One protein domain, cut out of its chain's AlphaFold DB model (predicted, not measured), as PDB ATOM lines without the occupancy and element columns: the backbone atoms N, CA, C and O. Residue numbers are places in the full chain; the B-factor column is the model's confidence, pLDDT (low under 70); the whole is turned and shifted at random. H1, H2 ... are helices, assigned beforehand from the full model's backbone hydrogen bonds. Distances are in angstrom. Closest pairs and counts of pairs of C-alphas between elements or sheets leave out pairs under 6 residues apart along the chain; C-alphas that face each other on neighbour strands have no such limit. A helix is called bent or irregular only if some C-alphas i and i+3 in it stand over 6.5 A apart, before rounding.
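This is residues 19 to 130 of the 149 residues of an uncharacterized protein of Verrucomicrobiaceae bacterium (UniProt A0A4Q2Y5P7). Four helices, H1, H2, H4 and H5, form an up-and-down bundle along the longest axis, and the short helix H3 packs at a slant on H4 and on part of H2, well away from H1. H1 covers H2 and H5 on one side, while H4 packs on the same two helices farther from H1, with no contact between H1 and H4. The printed part has 112 residues, with five named helices, H1 to H5 in order along the chain, and no named strand; its class is all helix. It is compact, with a radius of gyration of the C-alphas of 13.3 A, and spans 38 by 27 by 23 A.

Find C-alpha 19 at (141.984, 273.989, 332.010); from there H1 runs through residues 19 to 32. H1 is neither bent nor irregular, but only just: C-alphas 28 and 31 are 6.2 A apart. H2, residues 35 to 56, starts at C-alpha 35 (124.548, 285.864, 349.496) and covers 31.8 A; it is irregular, with C-alphas 36 and 39 8.2 A apart. H3 follows at residues 66 to 75, 14.5 A long. H4, residues 82 to 100, covers 26.6 A; it is irregular, with C-alphas 83 and 86 7.8 A apart, and has a kink of 35 degrees near residue 89. H5, residues 107 to 130, covers 34.2 A and ends at C-alpha 130 (147.421, 263.297, 328.832).

In the bundle each helix runs against the one before it. Start at H2, the hub, which touches the four other helices. H1 and H2 form a hairpin at a shallow tilt of 8 degrees; their closest C-alphas, Leu 32 and Phe 41, are 5.3 A apart. H5 touches H2 and runs the same way, its closest C-alphas being Ser 35 and Leu 107 at 6.4 A. H1 touches H5, closest at the C-alphas of Trp 19 and Gly 125, 5.0 A. H4 and H5 form a hairpin, a shallow tilt of 29 degrees, closest at the C-alphas of Thr 87 and Phe 120, 5.9 A. H3 and H4, also a hairpin, stand at a steep tilt of 37 degrees, only just past shallow. H1 and H3 are apart. Every O i to N i+4 pair is within hydrogen-bond range in H3 and H5; in H1 it is 7 of 10, in H2 16 of 18, in H4 12 of 15.

The two C-alphas farthest apart, Arg 102 and Ala 130, are 41.4 A apart. The printed part has no cut and no long link. Look for pLDDT under 70 at residue 35 and residues 58 to 70, 77 to 80, 99 to 104 and 128 to 130.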
ATOM      1  N   TRP A  19     142.349 274.371 330.645       84.06
ATOM      2  CA  TRP A  19     141.984 273.989 332.010       84.06
ATOM      3  C   TRP A  19     142.651 274.867 333.074       84.06
ATOM      4  O   TRP A  19     142.000 275.240 334.043       84.06
ATOM      5  N   ARG A  20     143.917 275.264 332.886       85.81
ATOM      6  CA  ARG A  20     144.629 276.135 333.834       85.81
ATOM      7  C   ARG A  20     144.028 277.539 333.831       85.81
ATOM      8  O   ARG A  20     143.753 278.078 334.895       85.81
ATOM      9  N   LEU A  21     143.725 278.076 332.647       87.00
ATOM     10  CA  LEU A  21     143.036 279.363 332.523       87.00
ATOM     11  C   LEU A  21     141.631 279.321 333.146       87.00
ATOM     12  O   LEU A  21     141.195 280.284 333.769       87.00
ATOM     13  N   ALA A  22     140.905 278.214 332.980       88.19
ATOM     14  CA  ALA A  22     139.587 278.048 333.580       88.19
ATOM     15  C   ALA A  22     139.657 277.971 335.117       88.19
ATOM     16  O   ALA A  22     138.840 278.601 335.783       88.19
ATOM     17  N   LEU A  23     140.662 277.290 335.683       89.25
ATOM     18  CA  LEU A  23     140.897 277.272 337.132       89.25
ATOM     19  C   LEU A  23     141.243 278.661 337.688       89.25
ATOM     20  O   LEU A  23     140.711 279.042 338.726       89.25
ATOM     21  N   GLU A  24     142.073 279.441 336.989       88.62
ATOM     22  CA  GLU A  24     142.374 280.829 337.375       88.62
ATOM     23  C   GLU A  24     141.106 281.694 337.398       88.62
ATOM     24  O   GLU A  24     140.867 282.438 338.351       88.62
ATOM     25  N   LYS A  25     140.241 281.554 336.385       88.38
ATOM     26  CA  LYS A  25     138.956 282.264 336.340       88.38
ATOM     27  C   LYS A  25     138.001 281.829 337.455       88.38
ATOM     28  O   LYS A  25     137.317 282.684 338.009       88.38
ATOM     29  N   LEU A  26     137.971 280.539 337.808       89.81
ATOM     30  CA  LEU A  26     137.188 280.054 338.951       89.81
ATOM     31  C   LEU A  26     137.718 280.594 340.283       89.81
ATOM     32  O   LEU A  26     136.941 280.951 341.162       89.81
ATOM     33  N   ALA A  27     139.037 280.687 340.446       89.12
ATOM     34  CA  ALA A  27     139.615 281.302 341.636       89.12
ATOM     35  C   ALA A  27     139.218 282.785 341.744       89.12
ATOM     36  O   ALA A  27     138.878 283.253 342.829       89.12
ATOM     37  N   ALA A  28     139.183 283.506 340.620       88.44
ATOM     38  CA  ALA A  28     138.730 284.893 340.583       88.44
ATOM     39  C   ALA A  28     137.224 285.039 340.868       88.44
ATOM     40  O   ALA A  28     136.830 285.987 341.539       88.44
ATOM     41  N   SER A  29     136.371 284.097 340.440       87.81
ATOM     42  CA  SER A  29     134.925 284.165 340.720       87.81
ATOM     43  C   SER A  29     134.580 284.010 342.201       87.81
ATOM     44  O   SER A  29     133.459 284.312 342.601       87.81
ATOM     45  N   ARG A  30     135.535 283.588 343.038       87.38
ATOM     46  CA  ARG A  30     135.368 283.505 344.495       87.38
ATOM     47  C   ARG A  30     135.082 284.871 345.131       87.38
ATOM     48  O   ARG A  30     134.416 284.926 346.153       87.38
ATOM     49  N   THR A  31     135.493 285.975 344.500       87.62
ATOM     50  CA  THR A  31     135.150 287.336 344.962       87.62
ATOM     51  C   THR A  31     133.666 287.672 344.805       87.62
ATOM     52  O   THR A  31     133.210 288.661 345.363       87.62
ATOM     53  N   LEU A  32     132.921 286.881 344.022       82.62
ATOM     54  CA  LEU A  32     131.478 287.025 343.820       82.62
ATOM     55  C   LEU A  32     130.662 286.171 344.804       82.62
ATOM     56  O   LEU A  32     129.436 286.200 344.742       82.62
ATOM     57  N   MET A  33     131.321 285.397 345.680       85.44
ATOM     58  CA  MET A  33     130.658 284.593 346.707       85.44
ATOM     59  C   MET A  33     130.121 285.488 347.818       85.44
ATOM     60  O   MET A  33     130.764 285.721 348.838       85.44
ATOM     61  N   ASP A  34     128.923 285.987 347.591       79.06
ATOM     62  CA  ASP A  34     128.157 286.766 348.542       79.06
ATOM     63  C   ASP A  34     126.686 286.381 348.393       79.06
ATOM     64  O   ASP A  34     126.221 286.114 347.282       79.06
ATOM     65  N   SER A  35     125.941 286.334 349.495       68.19
ATOM     66  CA  SER A  35     124.548 285.864 349.496       68.19
ATOM     67  C   SER A  35     123.649 286.711 348.584       68.19
ATOM     68  O   SER A  35     122.725 286.174 347.972       68.19
ATOM     69  N   GLY A  36     123.968 287.999 348.402       76.75
ATOM     70  CA  GLY A  36     123.304 288.892 347.443       76.75
ATOM     71  C   GLY A  36     123.713 288.695 345.977       76.75
ATOM     72  O   GLY A  36     123.047 289.208 345.080       76.75
ATOM     73  N   ASN A  37     124.777 287.933 345.711       76.69
ATOM     74  CA  ASN A  37     125.395 287.754 344.394       76.69
ATOM     75  C   ASN A  37     125.348 286.304 343.878       76.69
ATOM     76  O   ASN A  37     126.053 285.960 342.928       76.69
ATOM     77  N   ALA A  38     124.470 285.460 344.429       81.19
ATOM     78  CA  ALA A  38     124.322 284.058 344.021       81.19
ATOM     79  C   ALA A  38     124.100 283.869 342.508       81.19
ATOM     80  O   ALA A  38     124.686 282.975 341.895       81.19
ATOM     81  N   GLN A  39     123.282 284.725 341.889       80.88
ATOM     82  CA  GLN A  39     123.009 284.665 340.452       80.88
ATOM     83  C   GLN A  39     124.231 285.101 339.612       80.88
ATOM     84  O   GLN A  39     124.639 284.320 338.747       80.88
ATOM     85  N   PRO A  40     124.858 286.277 339.850       84.75
ATOM     86  CA  PRO A  40     126.123 286.644 339.208       84.75
ATOM     87  C   PRO A  40     127.218 285.582 339.349       84.75
ATOM     88  O   PRO A  40     127.877 285.248 338.364       84.75
ATOM     89  N   PHE A  41     127.375 285.016 340.549       87.31
ATOM     90  CA  PHE A  41     128.334 283.951 340.827       87.31
ATOM     91  C   PHE A  41     128.063 282.715 339.960       87.31
ATOM     92  O   PHE A  41     128.930 282.273 339.205       87.31
ATOM     93  N   THR A  42     126.836 282.198 340.003       84.44
ATOM     94  CA  THR A  42     126.448 280.981 339.275       84.44
ATOM     95  C   THR A  42     126.569 281.160 337.767       84.44
ATOM     96  O   THR A  42     127.053 280.268 337.061       84.44
ATOM     97  N   HIS A  43     126.186 282.334 337.261       83.81
ATOM     98  CA  HIS A  43     126.350 282.674 335.856       83.81
ATOM     99  C   HIS A  43     127.829 282.695 335.451       83.81
ATOM    100  O   HIS A  43     128.197 282.042 334.476       83.81
ATOM    101  N   ALA A  44     128.689 283.361 336.229       87.44
ATOM    102  CA  ALA A  44     130.123 283.418 335.957       87.44
ATOM    103  C   ALA A  44     130.761 282.020 335.930       87.44
ATOM    104  O   ALA A  44     131.482 281.690 334.988       87.44
ATOM    105  N   VAL A  45     130.455 281.172 336.918       88.25
ATOM    106  CA  VAL A  45     130.975 279.797 336.980       88.25
ATOM    107  C   VAL A  45     130.492 278.973 335.778       88.25
ATOM    108  O   VAL A  45     131.291 278.282 335.143       88.25
ATOM    109  N   SER A  46     129.215 279.092 335.408       84.94
ATOM    110  CA  SER A  46     128.637 278.398 334.244       84.94
ATOM    111  C   SER A  46     129.314 278.791 332.932       84.94
ATOM    112  O   SER A  46     129.661 277.925 332.125       84.94
ATOM    113  N   GLU A  47     129.556 280.086 332.725       84.12
ATOM    114  CA  GLU A  47     130.244 280.593 331.535       84.12
ATOM    115  C   GLU A  47     131.708 280.133 331.470       84.12
ATOM    116  O   GLU A  47     132.213 279.805 330.392       84.12
ATOM    117  N   ILE A  48     132.393 280.033 332.615       87.38
ATOM    118  CA  ILE A  48     133.757 279.490 332.680       87.38
ATOM    119  C   ILE A  48     133.775 278.016 332.261       87.38
ATOM    120  O   ILE A  48     134.589 277.637 331.413       87.38
ATOM    121  N   VAL A  49     132.871 277.194 332.807       85.44
ATOM    122  CA  VAL A  49     132.769 275.764 332.467       85.44
ATOM    123  C   VAL A  49     132.431 275.575 330.988       85.44
ATOM    124  O   VAL A  49     133.071 274.770 330.307       85.44
ATOM    125  N   ARG A  50     131.497 276.369 330.450       84.06
ATOM    126  CA  ARG A  50     131.174 276.375 329.017       84.06
ATOM    127  C   ARG A  50     132.399 276.678 328.166       84.06
ATOM    128  O   ARG A  50     132.739 275.904 327.273       84.06
ATOM    129  N   SER A  51     133.074 277.787 328.463       80.69
ATOM    130  CA  SER A  51     134.241 278.241 327.711       80.69
ATOM    131  C   SER A  51     135.380 277.219 327.758       80.69
ATOM    132  O   SER A  51     136.081 277.034 326.764       80.69
ATOM    133  N   PHE A  52     135.560 276.532 328.888       84.00
ATOM    134  CA  PHE A  52     136.521 275.439 329.015       84.00
ATOM    135  C   PHE A  52     136.195 274.278 328.068       84.00
ATOM    136  O   PHE A  52     137.083 273.811 327.350       84.00
ATOM    137  N   ILE A  53     134.938 273.833 328.038       78.94
ATOM    138  CA  ILE A  53     134.511 272.710 327.200       78.94
ATOM    139  C   ILE A  53     134.628 273.065 325.714       78.94
ATOM    140  O   ILE A  53     135.186 272.281 324.952       78.94
ATOM    141  N   GLU A  54     134.182 274.256 325.310       77.88
ATOM    142  CA  GLU A  54     134.280 274.730 323.920       77.88
ATOM    143  C   GLU A  54     135.734 274.845 323.429       77.88
ATOM    144  O   GLU A  54     136.014 274.647 322.247       77.88
ATOM    145  N   GLN A  55     136.675 275.163 324.325       77.00
ATOM    146  CA  GLN A  55     138.102 275.248 323.999       77.00
ATOM    147  C   GLN A  55     138.817 273.893 324.020       77.00
ATOM    148  O   GLN A  55     139.842 273.741 323.351       77.00
ATOM    149  N   SER A  56     138.325 272.940 324.814       74.25
ATOM    150  CA  SER A  56     138.997 271.654 325.053       74.25
ATOM    151  C   SER A  56     138.462 270.526 324.175       74.25
ATOM    152  O   SER A  56     139.188 269.573 323.910       74.25
ATOM    153  N   PHE A  57     137.225 270.638 323.687       71.81
ATOM    154  CA  PHE A  57     136.558 269.602 322.906       71.81
ATOM    155  C   PHE A  57     135.959 270.181 321.617       71.81
ATOM    156  O   PHE A  57     135.457 271.304 321.621       71.81
ATOM    157  N   PRO A  58     135.941 269.421 320.504       65.50
ATOM    158  CA  PRO A  58     135.366 269.857 319.229       65.50
ATOM    159  C   PRO A  58     133.824 269.792 319.231       65.50
ATOM    160  O   PRO A  58     133.204 269.262 318.312       65.50
ATOM    161  N   VAL A  59     133.184 270.325 320.272       63.81
ATOM    162  CA  VAL A  59     131.725 270.382 320.432       63.81
ATOM    163  C   VAL A  59     131.241 271.803 320.159       63.81
ATOM    164  O   VAL A  59     131.710 272.773 320.749       63.81
ATOM    165  N   ARG A  60     130.312 271.955 319.208       54.97
ATOM    166  CA  ARG A  60     129.757 273.264 318.831       54.97
ATOM    167  C   ARG A  60     128.492 273.535 319.645       54.97
ATOM    168  O   ARG A  60     127.442 272.992 319.326       54.97
ATOM    169  N   ALA A  61     128.568 274.448 320.611       52.72
ATOM    170  CA  ALA A  61     127.417 274.963 321.366       52.72
ATOM    171  C   ALA A  61     126.615 276.048 320.612       52.72
ATOM    172  O   ALA A  61     125.945 276.883 321.225       52.72
ATOM    173  N   ALA A  62     126.738 276.113 319.283       43.34
ATOM    174  CA  ALA A  62     126.174 277.211 318.508       43.34
ATOM    175  C   ALA A  62     124.640 277.183 318.611       43.34
ATOM    176  O   ALA A  62     124.011 276.229 318.159       43.34
ATOM    177  N   HIS A  63     124.081 278.252 319.191       47.09
ATOM    178  CA  HIS A  63     122.651 278.532 319.398       47.09
ATOM    179  C   HIS A  63     121.958 277.894 320.614       47.09
ATOM    180  O   HIS A  63     120.738 277.990 320.699       47.09
ATOM    181  N   ARG A  64     122.685 277.303 321.576       59.53
ATOM    182  CA  ARG A  64     122.079 276.751 322.808       59.53
ATOM    183  C   ARG A  64     122.468 277.530 324.060       59.53
ATOM    184  O   ARG A  64     123.569 278.092 324.142       59.53
ATOM    185  N   THR A  65     121.570 277.553 325.043       67.19
ATOM    186  CA  THR A  65     121.887 278.076 326.377       67.19
ATOM    187  C   THR A  65     122.931 277.187 327.059       67.19
ATOM    188  O   THR A  65     123.086 276.012 326.719       67.19
ATOM    189  N   THR A  66     123.675 277.740 328.020       66.31
ATOM    190  CA  THR A  66     124.761 277.023 328.709       66.31
ATOM    191  C   THR A  66     124.266 275.731 329.375       66.31
ATOM    192  O   THR A  66     124.933 274.712 329.246       66.31
ATOM    193  N   SER A  67     123.063 275.713 329.974       67.69
ATOM    194  CA  SER A  67     122.473 274.460 330.501       67.69
ATOM    195  C   SER A  67     122.217 273.446 329.403       67.69
ATOM    196  O   SER A  67     122.621 272.301 329.546       67.69
ATOM    197  N   GLU A  68     121.524 273.834 328.331       69.19
ATOM    198  CA  GLU A  68     121.107 272.886 327.290       69.19
ATOM    199  C   GLU A  68     122.316 272.187 326.678       69.19
ATOM    200  O   GLU A  68     122.358 270.963 326.623       69.19
ATOM    201  N   PHE A  69     123.346 272.963 326.333       69.00
ATOM    202  CA  PHE A  69     124.601 272.423 325.831       69.00
ATOM    203  C   PHE A  69     125.223 271.396 326.788       69.00
ATOM    204  O   PHE A  69     125.604 270.304 326.365       69.00
ATOM    205  N   LEU A  70     125.310 271.720 328.079       69.06
ATOM    206  CA  LEU A  70     125.906 270.832 329.073       69.06
ATOM    207  C   LEU A  70     125.034 269.588 329.333       69.06
ATOM    208  O   LEU A  70     125.571 268.487 329.449       69.06
ATOM    209  N   HIS A  71     123.701 269.713 329.336       72.38
ATOM    210  CA  HIS A  71     122.787 268.570 329.438       72.38
ATOM    211  C   HIS A  71     122.887 267.636 328.231       72.38
ATOM    212  O   HIS A  71     122.835 266.417 328.400       72.38
ATOM    213  N   ASP A  72     123.037 268.171 327.021       72.62
ATOM    214  CA  ASP A  72     123.209 267.352 325.822       72.62
ATOM    215  C   ASP A  72     124.516 266.560 325.879       72.62
ATOM    216  O   ASP A  72     124.532 265.366 325.579       72.62
ATOM    217  N   LEU A  73     125.600 267.188 326.344       71.38
ATOM    218  CA  LEU A  73     126.889 266.519 326.532       71.38
ATOM    219  C   LEU A  73     126.829 265.381 327.545       71.38
ATOM    220  O   LEU A  73     127.507 264.371 327.354       71.38
ATOM    221  N   VAL A  74     126.020 265.536 328.596       70.62
ATOM    222  CA  VAL A  74     125.737 264.470 329.559       70.62
ATOM    223  C   VAL A  74     124.944 263.352 328.881       70.62
ATOM    224  O   VAL A  74     125.265 262.187 329.077       70.62
ATOM    225  N   LYS A  75     123.934 263.657 328.062       71.88
ATOM    226  CA  LYS A  75     123.047 262.645 327.455       71.88
ATOM    227  C   LYS A  75     123.704 261.810 326.350       71.88
ATOM    228  O   LYS A  75     123.258 260.688 326.115       71.88
ATOM    229  N   LEU A  76     124.740 262.320 325.685       71.56
ATOM    230  CA  LEU A  76     125.401 261.630 324.575       71.56
ATOM    231  C   LEU A  76     126.257 260.436 325.061       71.56
ATOM    232  O   LEU A  76     127.221 260.644 325.798       71.56
ATOM    233  N   PRO A  77     125.982 259.194 324.609       64.31
ATOM    234  CA  PRO A  77     126.716 258.005 325.060       64.31
ATOM    235  C   PRO A  77     128.186 257.989 324.612       64.31
ATOM    236  O   PRO A  77     129.033 257.469 325.327       64.31
ATOM    237  N   ASN A  78     128.501 258.625 323.479       67.56
ATOM    238  CA  ASN A  78     129.858 258.716 322.923       67.56
ATOM    239  C   ASN A  78     130.506 260.087 323.178       67.56
ATOM    240  O   ASN A  78     131.364 260.534 322.416       67.56
ATOM    241  N   SER A  79     130.048 260.802 324.208       68.06
ATOM    242  CA  SER A  79     130.625 262.093 324.574       68.06
ATOM    243  C   SER A  79     132.073 261.910 325.038       68.06
ATOM    244  O   SER A  79     132.343 261.006 325.832       68.06
ATOM    245  N   PRO A  80     133.011 262.794 324.651       66.88
ATOM    246  CA  PRO A  80     134.368 262.769 325.201       66.88
ATOM    247  C   PRO A  80     134.391 263.024 326.721       66.88
ATOM    248  O   PRO A  80     135.406 262.806 327.373       66.88
ATOM    249  N   LEU A  81     133.263 263.461 327.291       70.75
ATOM    250  CA  LEU A  81     133.055 263.694 328.716       70.75
ATOM    251  C   LEU A  81     132.357 262.527 329.428       70.75
ATOM    252  O   LEU A  81     131.984 262.682 330.586       70.75
ATOM    253  N   VAL A  82     132.161 261.369 328.783       74.00
ATOM    254  CA  VAL A  82     131.403 260.252 329.380       74.00
ATOM    255  C   VAL A  82     131.985 259.809 330.731       74.00
ATOM    256  O   VAL A  82     131.231 259.575 331.673       74.00
ATOM    257  N   ALA A  83     133.317 259.813 330.867       74.06
ATOM    258  CA  ALA A  83     134.023 259.494 332.111       74.06
ATOM    259  C   ALA A  83     133.820 260.542 333.225       74.06
ATOM    260  O   ALA A  83     133.968 260.231 334.401       74.06
ATOM    261  N   HIS A  84     133.449 261.773 332.863       76.81
ATOM    262  CA  HIS A  84     133.244 262.903 333.779       76.81
ATOM    263  C   HIS A  84     131.766 263.323 333.873       76.81
ATOM    264  O   HIS A  84     131.442 264.375 334.428       76.81
ATOM    265  N   ARG A  85     130.853 262.497 333.339       77.44
ATOM    266  CA  ARG A  85     129.414 262.775 333.252       77.44
ATOM    267  C   ARG A  85     128.776 263.000 334.621       77.44
ATOM    268  O   ARG A  85     127.949 263.894 334.747       77.44
ATOM    269  N   ALA A  86     129.160 262.212 335.625       77.88
ATOM    270  CA  ALA A  86     128.632 262.331 336.985       77.88
ATOM    271  C   ALA A  86     128.979 263.695 337.603       77.88
ATOM    272  O   ALA A  86     128.092 264.422 338.034       77.88
ATOM    273  N   THR A  87     130.252 264.099 337.535       79.06
ATOM    274  CA  THR A  87     130.707 265.395 338.062       79.06
ATOM    275  C   THR A  87     130.075 266.574 337.320       79.06
ATOM    276  O   THR A  87     129.737 267.580 337.938       79.06
ATOM    277  N   LEU A  88     129.878 266.451 336.002       79.38
ATOM    278  CA  LEU A  88     129.179 267.471 335.220       79.38
ATOM    279  C   LEU A  88     127.684 267.550 335.571       79.38
ATOM    280  O   LEU A  88     127.134 268.645 335.619       79.38
ATOM    281  N   ALA A  89     127.029 266.417 335.830       79.94
ATOM    282  CA  ALA A  89     125.625 266.383 336.233       79.94
ATOM    283  C   ALA A  89     125.408 267.028 337.612       79.94
ATOM    284  O   ALA A  89     124.517 267.860 337.744       79.94
ATOM    285  N   GLU A  90     126.263 266.726 338.593       81.25
ATOM    286  CA  GLU A  90     126.231 267.370 339.918       81.25
ATOM    287  C   GLU A  90     126.409 268.891 339.811       81.25
ATOM    288  O   GLU A  90     125.712 269.660 340.465       81.25
ATOM    289  N   PHE A  91     127.315 269.355 338.947       82.56
ATOM    290  CA  PHE A  91     127.487 270.784 338.680       82.56
ATOM    291  C   PHE A  91     126.222 271.437 338.090       82.56
ATOM    292  O   PHE A  91     125.869 272.562 338.453       82.56
ATOM    293  N   LEU A  92     125.540 270.741 337.175       80.00
ATOM    294  CA  LEU A  92     124.320 271.244 336.544       80.00
ATOM    295  C   LEU A  92     123.149 271.340 337.516       80.00
ATOM    296  O   LEU A  92     122.357 272.269 337.394       80.00
ATOM    297  N   GLU A  93     123.084 270.455 338.507       80.56
ATOM    298  CA  GLU A  93     122.073 270.522 339.560       80.56
ATOM    299  C   GLU A  93     122.142 271.857 340.315       80.56
ATOM    300  O   GLU A  93     121.126 272.534 340.464       80.56
ATOM    301  N   TYR A  94     123.344 272.328 340.668       77.19
ATOM    302  CA  TYR A  94     123.524 273.660 341.265       77.19
ATOM    303  C   TYR A  94     123.086 274.794 340.333       77.19
ATOM    304  O   TYR A  94     122.491 275.775 340.782       77.19
ATOM    305  N   CYS A  95     123.339 274.667 339.028       76.56
ATOM    306  CA  CYS A  95     122.887 275.658 338.053       76.56
ATOM    307  C   CYS A  95     121.355 275.717 337.984       76.56
ATOM    308  O   CYS A  95     120.785 276.808 337.941       76.56
ATOM    309  N   ASP A  96     120.687 274.565 337.998       76.56
ATOM    310  CA  ASP A  96     119.230 274.472 337.928       76.56
ATOM    311  C   ASP A  96     118.562 274.973 339.216       76.56
ATOM    312  O   ASP A  96     117.569 275.704 339.139       76.56
ATOM    313  N   LEU A  97     119.157 274.706 340.387       73.88
ATOM    314  CA  LEU A  97     118.704 275.268 341.665       73.88
ATOM    315  C   LEU A  97     118.598 276.800 341.598       73.88
ATOM    316  O   LEU A  97     117.586 277.366 342.006       73.88
ATOM    317  N   THR A  98     119.577 277.474 340.987       70.94
ATOM    318  CA  THR A  98     119.556 278.944 340.843       70.94
ATOM    319  C   THR A  98     118.621 279.479 339.757       70.94
ATOM    320  O   THR A  98     118.287 280.662 339.769       70.94
ATOM    321  N   LYS A  99     118.205 278.639 338.797       67.06
ATOM    322  CA  LYS A  99     117.308 279.033 337.696       67.06
ATOM    323  C   LYS A  99     115.837 278.962 338.069       67.06
ATOM    324  O   LYS A  99     115.047 279.743 337.543       67.06
ATOM    325  N   PHE A 100     115.473 278.025 338.942       58.09
ATOM    326  CA  PHE A 100     114.078 277.770 339.298       58.09
ATOM    327  C   PHE A 100     113.699 278.283 340.675       58.09
ATOM    328  O   PHE A 100     112.541 278.635 340.903       58.09
ATOM    329  N   ALA A 101     114.653 278.359 341.595       52.56
ATOM    330  CA  ALA A 101     114.365 278.840 342.919       52.56
ATOM    331  C   ALA A 101     114.688 280.336 342.984       52.56
ATOM    332  O   ALA A 101     115.804 280.764 342.718       52.56
ATOM    333  N   ARG A 102     113.745 281.143 343.478       53.47
ATOM    334  CA  ARG A 102     114.036 282.469 344.063       53.47
ATOM    335  C   ARG A 102     115.013 282.389 345.266       53.47
ATOM    336  O   ARG A 102     115.165 283.366 345.990       53.47
ATOM    337  N   TRP A 103     115.627 281.225 345.498       57.56
ATOM    338  CA  TRP A 103     116.643 280.935 346.494       57.56
ATOM    339  C   TRP A 103     118.012 281.327 345.948       57.56
ATOM    340  O   TRP A 103     118.554 280.720 345.026       57.56
ATOM    341  N   SER A 104     118.586 282.346 346.565       66.62
ATOM    342  CA  SER A 104     120.022 282.580 346.561       66.62
ATOM    343  C   SER A 104     120.734 281.377 347.190       66.62
ATOM    344  O   SER A 104     120.381 280.983 348.303       66.62
ATOM    345  N   LEU A 105     121.730 280.815 346.494       75.31
ATOM    346  CA  LEU A 105     122.658 279.843 347.080       75.31
ATOM    347  C   LEU A 105     123.235 280.421 348.374       75.31
ATOM    348  O   LEU A 105     123.622 281.591 348.436       75.31
ATOM    349  N   THR A 106     123.321 279.593 349.400       84.75
ATOM    350  CA  THR A 106     124.091 279.911 350.596       84.75
ATOM    351  C   THR A 106     125.589 279.877 350.282       84.75
ATOM    352  O   THR A 106     126.033 279.221 349.339       84.75
ATOM    353  N   LEU A 107     126.399 280.569 351.086       85.50
ATOM    354  CA  LEU A 107     127.863 280.536 350.966       85.50
ATOM    355  C   LEU A 107     128.436 279.099 350.902       85.50
ATOM    356  O   LEU A 107     129.248 278.836 350.015       85.50
ATOM    357  N   PRO A 108     128.001 278.147 351.758       87.19
ATOM    358  CA  PRO A 108     128.424 276.750 351.653       87.19
ATOM    359  C   PRO A 108     128.078 276.088 350.314       87.19
ATOM    360  O   PRO A 108     128.882 275.327 349.780       87.19
ATOM    361  N   GLU A 109     126.907 276.378 349.745       86.31
ATOM    362  CA  GLU A 109     126.492 275.816 348.455       86.31
ATOM    363  C   GLU A 109     127.271 276.431 347.287       86.31
ATOM    364  O   GLU A 109     127.638 275.716 346.357       86.31
ATOM    365  N   MET A 110     127.592 277.729 347.350       88.12
ATOM    366  CA  MET A 110     128.482 278.363 346.373       88.12
ATOM    367  C   MET A 110     129.880 277.738 346.401       88.12
ATOM    368  O   MET A 110     130.458 277.465 345.349       88.12
ATOM    369  N   GLU A 111     130.420 277.476 347.594       89.62
ATOM    370  CA  GLU A 111     131.715 276.813 347.753       89.62
ATOM    371  C   GLU A 111     131.677 275.375 347.217       89.62
ATOM    372  O   GLU A 111     132.586 274.955 346.493       89.62
ATOM    373  N   ALA A 112     130.595 274.638 347.489       89.06
ATOM    374  CA  ALA A 112     130.386 273.305 346.937       89.06
ATOM    375  C   ALA A 112     130.337 273.336 345.400       89.06
ATOM    376  O   ALA A 112     131.072 272.589 344.749       89.06
ATOM    377  N   MET A 113     129.554 274.246 344.814       88.62
ATOM    378  CA  MET A 113     129.467 274.434 343.364       88.62
ATOM    379  C   MET A 113     130.841 274.751 342.751       88.62
ATOM    380  O   MET A 113     131.220 274.160 341.735       88.62
ATOM    381  N   LEU A 114     131.618 275.641 343.383       90.25
ATOM    382  CA  LEU A 114     132.967 275.991 342.937       90.25
ATOM    383  C   LEU A 114     133.896 274.772 342.955       90.25
ATOM    384  O   LEU A 114     134.579 274.500 341.969       90.25
ATOM    385  N   SER A 115     133.900 274.020 344.056       90.00
ATOM    386  CA  SER A 115     134.736 272.828 344.229       90.00
ATOM    387  C   SER A 115     134.415 271.744 343.193       90.00
ATOM    388  O   SER A 115     135.320 271.139 342.603       90.00
ATOM    389  N   LYS A 116     133.128 271.548 342.880       88.75
ATOM    390  CA  LYS A 116     132.683 270.620 341.829       88.75
ATOM    391  C   LYS A 116     133.126 271.079 340.442       88.75
ATOM    392  O   LYS A 116     133.663 270.271 339.684       88.75
ATOM    393  N   ALA A 117     132.999 272.372 340.133       88.44
ATOM    394  CA  ALA A 117     133.478 272.939 338.873       88.44
ATOM    395  C   ALA A 117     135.006 272.793 338.717       88.44
ATOM    396  O   ALA A 117     135.489 272.391 337.656       88.44
ATOM    397  N   GLN A 118     135.773 273.047 339.783       89.75
ATOM    398  CA  GLN A 118     137.228 272.861 339.794       89.75
ATOM    399  C   GLN A 118     137.615 271.394 339.587       89.75
ATOM    400  O   GLN A 118     138.482 271.096 338.765       89.75
ATOM    401  N   SER A 119     136.949 270.474 340.289       87.06
ATOM    402  CA  SER A 119     137.181 269.032 340.161       87.06
ATOM    403  C   SER A 119     136.885 268.542 338.744       87.06
ATOM    404  O   SER A 119     137.676 267.790 338.169       87.06
ATOM    405  N   PHE A 120     135.795 269.021 338.140       86.31
ATOM    406  CA  PHE A 120     135.453 268.731 336.750       86.31
ATOM    407  C   PHE A 120     136.533 269.230 335.780       86.31
ATOM    408  O   PHE A 120     137.044 268.443 334.984       86.31
ATOM    409  N   ILE A 121     136.934 270.504 335.864       87.75
ATOM    410  CA  ILE A 121     137.947 271.091 334.969       87.75
ATOM    411  C   ILE A 121     139.311 270.427 335.150       87.75
ATOM    412  O   ILE A 121     140.000 270.173 334.166       87.75
ATOM    413  N   SER A 122     139.711 270.142 336.389       86.81
ATOM    414  CA  SER A 122     141.001 269.522 336.686       86.81
ATOM    415  C   SER A 122     141.061 268.090 336.155       86.81
ATOM    416  O   SER A 122     141.972 267.759 335.401       86.81
ATOM    417  N   SER A 123     140.056 267.263 336.462       83.69
ATOM    418  CA  SER A 123     140.001 265.871 335.989       83.69
ATOM    419  C   SER A 123     139.908 265.787 334.463       83.69
ATOM    420  O   SER A 123     140.694 265.085 333.829       83.69
ATOM    421  N   THR A 124     139.020 266.579 333.864       82.50
ATOM    422  CA  THR A 124     138.805 266.618 332.412       82.50
ATOM    423  C   THR A 124     140.005 267.215 331.674       82.50
ATOM    424  O   THR A 124     140.415 266.732 330.621       82.50
ATOM    425  N   GLY A 125     140.591 268.280 332.223       80.25
ATOM    426  CA  GLY A 125     141.726 268.987 331.642       80.25
ATOM    427  C   GLY A 125     143.012 268.173 331.657       80.25
ATOM    428  O   GLY A 125     143.759 268.193 330.680       80.25
ATOM    429  N   GLN A 126     143.253 267.426 332.737       75.81
ATOM    430  CA  GLN A 126     144.381 266.503 332.834       75.81
ATOM    431  C   GLN A 126     144.205 265.304 331.900       75.81
ATOM    432  O   GLN A 126     145.153 264.958 331.201       75.81
ATOM    433  N   ALA A 127     142.999 264.734 331.805       70.69
ATOM    434  CA  ALA A 127     142.708 263.668 330.845       70.69
ATOM    435  C   ALA A 127     142.926 264.132 329.392       70.69
ATOM    436  O   ALA A 127     143.579 263.443 328.614       70.69
ATOM    437  N   ALA A 128     142.463 265.337 329.039       65.31
ATOM    438  CA  ALA A 128     142.661 265.910 327.707       65.31
ATOM    439  C   ALA A 128     144.131 266.256 327.406       65.31
ATOM    440  O   ALA A 128     144.565 266.140 326.264       65.31
ATOM    441  N   ALA A 129     144.908 266.674 328.412       63.66
ATOM    442  CA  ALA A 129     146.337 266.953 328.262       63.66
ATOM    443  C   ALA A 129     147.200 265.680 328.215       63.66
ATOM    444  O   ALA A 129     148.272 265.697 327.611       63.66
ATOM    445  N   ALA A 130     146.744 264.590 328.839       58.19
ATOM    446  CA  ALA A 130     147.421 263.297 328.832       58.19
ATOM    447  C   ALA A 130     147.293 262.554 327.490       58.19
ATOM    448  O   ALA A 130     148.073 261.639 327.238       58.19
TER     449      ALA A 130